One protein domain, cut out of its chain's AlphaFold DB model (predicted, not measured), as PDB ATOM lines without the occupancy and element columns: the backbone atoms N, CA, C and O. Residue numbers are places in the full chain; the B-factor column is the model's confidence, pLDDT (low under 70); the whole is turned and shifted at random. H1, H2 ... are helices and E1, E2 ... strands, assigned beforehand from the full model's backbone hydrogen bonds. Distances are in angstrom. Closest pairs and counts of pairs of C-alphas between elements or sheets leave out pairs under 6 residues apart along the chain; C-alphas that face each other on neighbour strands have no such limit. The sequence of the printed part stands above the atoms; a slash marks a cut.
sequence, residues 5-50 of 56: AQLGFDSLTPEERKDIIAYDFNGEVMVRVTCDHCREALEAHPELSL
ATOM      1  N   ALA A   5       1.226  22.860  12.035       86.12
ATOM      2  CA  ALA A   5       1.933  22.698  10.767       86.12
ATOM      3  C   ALA A   5       2.771  23.927  10.388       86.12
ATOM      4  O   ALA A   5       3.903  23.797   9.929       86.12
ATOM      5  N   GLN A   6       2.243  25.136  10.613       85.38
ATOM      6  CA  GLN A   6       2.978  26.381  10.357       85.38
ATOM      7  C   GLN A   6       4.144  26.586  11.326       85.38
ATOM      8  O   GLN A   6       5.098  27.280  10.989       85.38
ATOM      9  N   LEU A   7       4.073  25.975  12.509       83.81
ATOM     10  CA  LEU A   7       5.145  25.962  13.503       83.81
ATOM     11  C   LEU A   7       6.121  24.789  13.300       83.81
ATOM     12  O   LEU A   7       7.099  24.679  14.033       83.81
ATOM     13  N   GLY A   8       5.877  23.922  12.308       86.44
ATOM     14  CA  GLY A   8       6.735  22.783  11.981       86.44
ATOM     15  C   GLY A   8       6.613  21.595  12.938       86.44
ATOM     16  O   GLY A   8       7.409  20.662  12.849       86.44
ATOM     17  N   PHE A   9       5.619  21.581  13.831       86.69
ATOM     18  CA  PHE A   9       5.484  20.530  14.847       86.69
ATOM     19  C   PHE A   9       5.156  19.150  14.267       86.69
ATOM     20  O   PHE A   9       5.430  18.144  14.915       86.69
ATOM     21  N   ASP A  10       4.654  19.081  13.031       87.12
ATOM     22  CA  ASP A  10       4.440  17.820  12.305       87.12
ATOM     23  C   ASP A  10       5.751  17.085  11.972       87.12
ATOM     24  O   ASP A  10       5.728  15.907  11.623       87.12
ATOM     25  N   SER A  11       6.895  17.774  12.068       89.19
ATOM     26  CA  SER A  11       8.221  17.177  11.869       89.19
ATOM     27  C   SER A  11       8.797  16.552  13.144       89.19
ATOM     28  O   SER A  11       9.826  15.885  13.065       89.19
ATOM     29  N   LEU A  12       8.159  16.758  14.303       88.38
ATOM     30  CA  LEU A  12       8.583  16.173  15.573       88.38
ATOM     31  C   LEU A  12       8.132  14.715  15.666       88.38
ATOM     32  O   LEU A  12       6.993  14.364  15.341       88.38
ATOM     33  N   THR A  13       9.001  13.865  16.196       92.19
ATOM     34  CA  THR A  13       8.616  12.529  16.649       92.19
ATOM     35  C   THR A  13       7.637  12.619  17.832       92.19
ATOM     36  O   THR A  13       7.590  13.634  18.533       92.19
ATOM     37  N   PRO A  14       6.852  11.565  18.119       89.31
ATOM     38  CA  PRO A  14       5.943  11.566  19.268       89.31
ATOM     39  C   PRO A  14       6.642  11.820  20.612       89.31
ATOM     40  O   PRO A  14       6.046  12.420  21.507       89.31
ATOM     41  N   GLU A  15       7.890  11.367  20.751       89.25
ATOM     42  CA  GLU A  15       8.713  11.567  21.947       89.25
ATOM     43  C   GLU A  15       9.122  13.037  22.089       89.25
ATOM     44  O   GLU A  15       8.822  13.654  23.108       89.25
ATOM     45  N   GLU A  16       9.680  13.639  21.036       87.38
ATOM     46  CA  GLU A  16      10.021  15.070  21.021       87.38
ATOM     47  C   GLU A  16       8.793  15.946  21.261       87.38
ATOM     48  O   GLU A  16       8.844  16.926  22.001       87.38
ATOM     49  N   ARG A  17       7.652  15.572  20.673       87.94
ATOM     50  CA  ARG A  17       6.403  16.311  20.841       87.94
ATOM     51  C   ARG A  17       5.943  16.314  22.299       87.94
ATOM     52  O   ARG A  17       5.449  17.335  22.764       87.94
ATOM     53  N   LYS A  18       6.128  15.206  23.022       85.69
ATOM     54  CA  LYS A  18       5.798  15.100  24.451       85.69
ATOM     55  C   LYS A  18       6.735  15.931  25.334       85.69
ATOM     56  O   LYS A  18       6.286  16.445  26.356       85.69
ATOM     57  N   ASP A  19       7.996  16.065  24.942       83.94
ATOM     58  CA  ASP A  19       8.994  16.822  25.703       83.94
ATOM     59  C   ASP A  19       8.901  18.337  25.457       83.94
ATOM     60  O   ASP A  19       9.141  19.136  26.364       83.94
ATOM     61  N   ILE A  20       8.538  18.744  24.237       86.00
ATOM     62  CA  ILE A  20       8.565  20.144  23.794       86.00
ATOM     63  C   ILE A  20       7.200  20.836  23.953       86.00
ATOM     64  O   ILE A  20       7.159  22.039  24.227       86.00
ATOM     65  N   ILE A  21       6.090  20.100  23.785       87.38
ATOM     66  CA  ILE A  21       4.726  20.647  23.761       87.38
ATOM     67  C   ILE A  21       3.953  20.237  25.018       87.38
ATOM     68  O   ILE A  21       3.698  19.057  25.257       87.38
ATOM     69  N   ALA A  22       3.505  21.230  25.787       85.25
ATOM     70  CA  ALA A  22       2.625  21.053  26.934       85.25
ATOM     71  C   ALA A  22       1.242  21.657  26.664       85.25
ATOM     72  O   ALA A  22       1.125  22.712  26.044       85.25
ATOM     73  N   TYR A  23       0.204  21.000  27.177       82.94
ATOM     74  CA  TYR A  23      -1.175  21.485  27.140       82.94
ATOM     75  C   TYR A  23      -1.604  21.875  28.549       82.94
ATOM     76  O   TYR A  23      -1.396  21.105  29.491       82.94
ATOM     77  N   ASP A  24      -2.198  23.054  28.698       79.56
ATOM     78  CA  ASP A  24      -2.828  23.450  29.953       79.56
ATOM     79  C   ASP A  24      -4.288  22.946  30.038       79.56
ATOM     80  O   ASP A  24      -4.842  22.383  29.089       79.56
ATOM     81  N   PHE A  25      -4.938  23.140  31.189       78.69
ATOM     82  CA  PHE A  25      -6.334  22.723  31.396       78.69
ATOM     83  C   PHE A  25      -7.355  23.506  30.552       78.69
ATOM     84  O   PHE A  25      -8.496  23.065  30.424       78.69
ATOM     85  N   ASN A  26      -6.960  24.648  29.988       82.88
ATOM     86  CA  ASN A  26      -7.788  25.492  29.131       82.88
ATOM     87  C   ASN A  26      -7.622  25.146  27.641       82.88
ATOM     88  O   ASN A  26      -8.338  25.694  26.804       82.88
ATOM     89  N   GLY A  27      -6.710  24.226  27.308       79.88
ATOM     90  CA  GLY A  27      -6.371  23.862  25.934       79.88
ATOM     91  C   GLY A  27      -5.352  24.800  25.283       79.88
ATOM     92  O   GLY A  27      -5.172  24.733  24.066       79.88
ATOM     93  N   GLU A  28      -4.685  25.663  26.053       83.50
ATOM     94  CA  GLU A  28      -3.553  26.444  25.567       83.50
ATOM     95  C   GLU A  28      -2.328  25.550  25.371       83.50
ATOM     96  O   GLU A  28      -2.024  24.662  26.174       83.50
ATOM     97  N   VAL A  29      -1.611  25.813  24.280       83.56
ATOM     98  CA  VAL A  29      -0.394  25.096  23.908       83.56
ATOM     99  C   VAL A  29       0.815  25.926  24.322       83.56
ATOM    100  O   VAL A  29       1.012  27.041  23.842       83.56
ATOM    101  N   MET A  30       1.642  25.362  25.195       85.50
ATOM    102  CA  MET A  30       2.889  25.952  25.670       85.50
ATOM    103  C   MET A  30       4.070  25.195  25.074       85.50
ATOM    104  O   MET A  30       4.157  23.974  25.189       85.50
ATOM    105  N   VAL A  31       4.995  25.929  24.453       84.88
ATOM    106  CA  VAL A  31       6.154  25.357  23.761       84.88
ATOM    107  C   VAL A  31       7.419  26.037  24.256       84.88
ATOM    108  O   VAL A  31       7.489  27.266  24.320       84.88
ATOM    109  N   ARG A  32       8.432  25.245  24.604       81.94
ATOM    110  CA  ARG A  32       9.765  25.756  24.940       81.94
ATOM    111  C   ARG A  32      10.685  25.573  23.746       81.94
ATOM    112  O   ARG A  32      10.904  24.453  23.304       81.94
ATOM    113  N   VAL A  33      11.233  26.676  23.246       82.44
ATOM    114  CA  VAL A  33      12.173  26.682  22.120       82.44
ATOM    115  C   VAL A  33      13.384  27.543  22.446       82.44
ATOM    116  O   VAL A  33      13.276  28.548  23.149       82.44
ATOM    117  N   THR A  34      14.536  27.163  21.903       87.00
ATOM    118  CA  THR A  34      15.733  28.006  21.907       87.00
ATOM    119  C   THR A  34      15.675  28.921  20.689       87.00
ATOM    120  O   THR A  34      15.566  28.442  19.563       87.00
ATOM    121  N   CYS A  35      15.725  30.236  20.905       89.19
ATOM    122  CA  CYS A  35      15.734  31.212  19.817       89.19
ATOM    123  C   CYS A  35      17.060  31.176  19.031       89.19
ATOM    124  O   CYS A  35      18.075  30.773  19.592       89.19
ATOM    125  N   ASP A  36      17.098  31.638  17.776       92.19
ATOM    126  CA  ASP A  36      18.342  31.616  16.978       92.19
ATOM    127  C   ASP A  36      19.491  32.375  17.644       92.19
ATOM    128  O   ASP A  36      20.588  31.844  17.781       92.19
ATOM    129  N   HIS A  37      19.216  33.571  18.166       93.12
ATOM    130  CA  HIS A  37      20.210  34.343  18.912       93.12
ATOM    131  C   HIS A  37      20.711  33.599  20.164       93.12
ATOM    132  O   HIS A  37      21.897  33.598  20.478       93.12
ATOM    133  N   CYS A  38      19.799  32.918  20.857       91.44
ATOM    134  CA  CYS A  38      20.086  32.100  22.027       91.44
ATOM    135  C   CYS A  38      20.989  30.917  21.663       91.44
ATOM    136  O   CYS A  38      21.916  30.590  22.400       91.44
ATOM    137  N   ARG A  39      20.726  30.290  20.514       92.94
ATOM    138  CA  ARG A  39      21.516  29.181  19.983       92.94
ATOM    139  C   ARG A  39      22.923  29.638  19.611       92.94
ATOM    140  O   ARG A  39      23.874  29.014  20.061       92.94
ATOM    141  N   GLU A  40      23.062  30.737  18.873       96.50
ATOM    142  CA  GLU A  40      24.369  31.306  18.513       96.50
ATOM    143  C   GLU A  40      25.209  31.635  19.754       96.50
ATOM    144  O   GLU A  40      26.399  31.324  19.807       96.50
ATOM    145  N   ALA A  41      24.586  32.214  20.785       95.38
ATOM    146  CA  ALA A  41      25.273  32.516  22.032       95.38
ATOM    147  C   ALA A  41      25.737  31.250  22.770       95.38
ATOM    148  O   ALA A  41      26.858  31.218  23.266       95.38
ATOM    149  N   LEU A  42      24.909  30.201  22.814       95.62
ATOM    150  CA  LEU A  42      25.273  28.913  23.416       95.62
ATOM    151  C   LEU A  42      26.372  28.183  22.625       95.62
ATOM    152  O   LEU A  42      27.214  27.524  23.227       95.62
ATOM    153  N   GLU A  43      26.382  28.301  21.295       95.81
ATOM    154  CA  GLU A  43      27.439  27.751  20.435       95.81
ATOM    155  C   GLU A  43      28.778  28.480  20.653       95.81
ATOM    156  O   GLU A  43      29.827  27.837  20.706       95.81
ATOM    157  N   ALA A  44      28.748  29.808  20.813       97.00
ATOM    158  CA  ALA A  44      29.937  30.620  21.079       97.00
ATOM    159  C   ALA A  44      30.447  30.494  22.528       97.00
ATOM    160  O   ALA A  44      31.655  30.565  22.761       97.00
ATOM    161  N   HIS A  45      29.534  30.297  23.483       96.44
ATOM    162  CA  HIS A  45      29.795  30.252  24.925       96.44
ATOM    163  C   HIS A  45      29.044  29.079  25.586       96.44
ATOM    164  O   HIS A  45      27.994  29.277  26.214       96.44
ATOM    165  N   PRO A  46      29.557  27.837  25.473       94.81
ATOM    166  CA  PRO A  46      28.888  26.640  25.990       94.81
ATOM    167  C   PRO A  46      28.609  26.672  27.501       94.81
ATOM    168  O   PRO A  46      27.664  26.039  27.977       94.81
ATOM    169  N   GLU A  47      29.401  27.422  28.267       94.94
ATOM    170  CA  GLU A  47      29.244  27.628  29.708       94.94
ATOM    171  C   GLU A  47      27.908  28.274  30.096       94.94
ATOM    172  O   GLU A  47      27.425  28.059  31.211       94.94
ATOM    173  N   LEU A  48      27.263  29.005  29.178       93.31
ATOM    174  CA  LEU A  48      25.963  29.628  29.421       93.31
ATOM    175  C   LEU A  48      24.848  28.593  29.643       93.31
ATOM    176  O   LEU A  48      23.847  28.905  30.284       93.31
ATOM    177  N   SER A  49      25.033  27.346  29.191       90.44
ATOM    178  CA  SER A  49      24.099  26.236  29.448       90.44
ATOM    179  C   SER A  49      23.952  25.877  30.934       90.44
ATOM    180  O   SER A  49      22.966  25.252  31.321       90.44
ATOM    181  N   LEU A  50      24.908  26.283  31.777       92.38
ATOM    182  CA  LEU A  50      24.881  26.053  33.224       92.38
ATOM    183  C   LEU A  50      24.051  27.103  33.973       92.38
ATOM    184  O   LEU A  50      23.781  26.949  35.166       92.38
TER     185      LEU A  50
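This is residues 5 to 50 of the 56 residues of an uncharacterized protein of Paenibacillus sp. JCM 10914 (UniProt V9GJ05). Two small lobes are joined by one extended stretch of chain: at one end a two-stranded hairpin, E1 and E2, with the short helix H1 running into it, and at the other end H2 and H3, which meet at a corner. The link of residues 32 to 35 bridges the lobes, and H1 is apart from both H2 and H3. The printed part has 46 residues, with named elements in the order H1, E1, E2, H2, H3; the sheet, order E1 - E2, is antiparallel and the class is mixed, helices and strands. The whole is loose, with a radius of gyration of the C-alphas of 13.6 A, and elongated, spanning 37 by 22 by 19 A.

Look first at the hairpin of E1, residues 21 to 23, and E2, residues 29 to 31, whose directions stand at 150 degrees. N 22 and O 30 are 2.9 A apart and N 30 and O 22 2.8 A, both within hydrogen-bond range. Before E1 comes H1, residues 14 to 20; its closest C-alpha to E2 is that of Ile 20, 5.7 A from that of Val 31. Farther on, H2, residues 36 to 44, and H3, residues 46 to 50, only just touch, and only at the corner by their link, with 3 pairs of C-alphas within 8 A; the closest are those of Leu 42 and Leu 48, 6.1 A apart. In H1 and H2 every O i to N i+4 pair is within hydrogen-bond range; in H3 0 of 1 is, against 2 of 2 O i to N i+3 pairs.

Find C-alpha 21 at (4.726, 20.647, 23.761), where E1 begins its 6.9 A; E2 covers 6.6 A. H1 starts at C-alpha 14, (5.943, 11.566, 19.268), and runs 10.0 A. H2 runs 12.3 A, and H3 runs 8.3 A to C-alpha 50 at (24.881, 26.053, 33.224).

The C-alphas farthest apart, those of Asn 26 and Ala 44, are 38.9 A apart. The printed part has no cut, and the four links are tight. The mean pLDDT of the printed part is 88.3, and no printed residue is under 70.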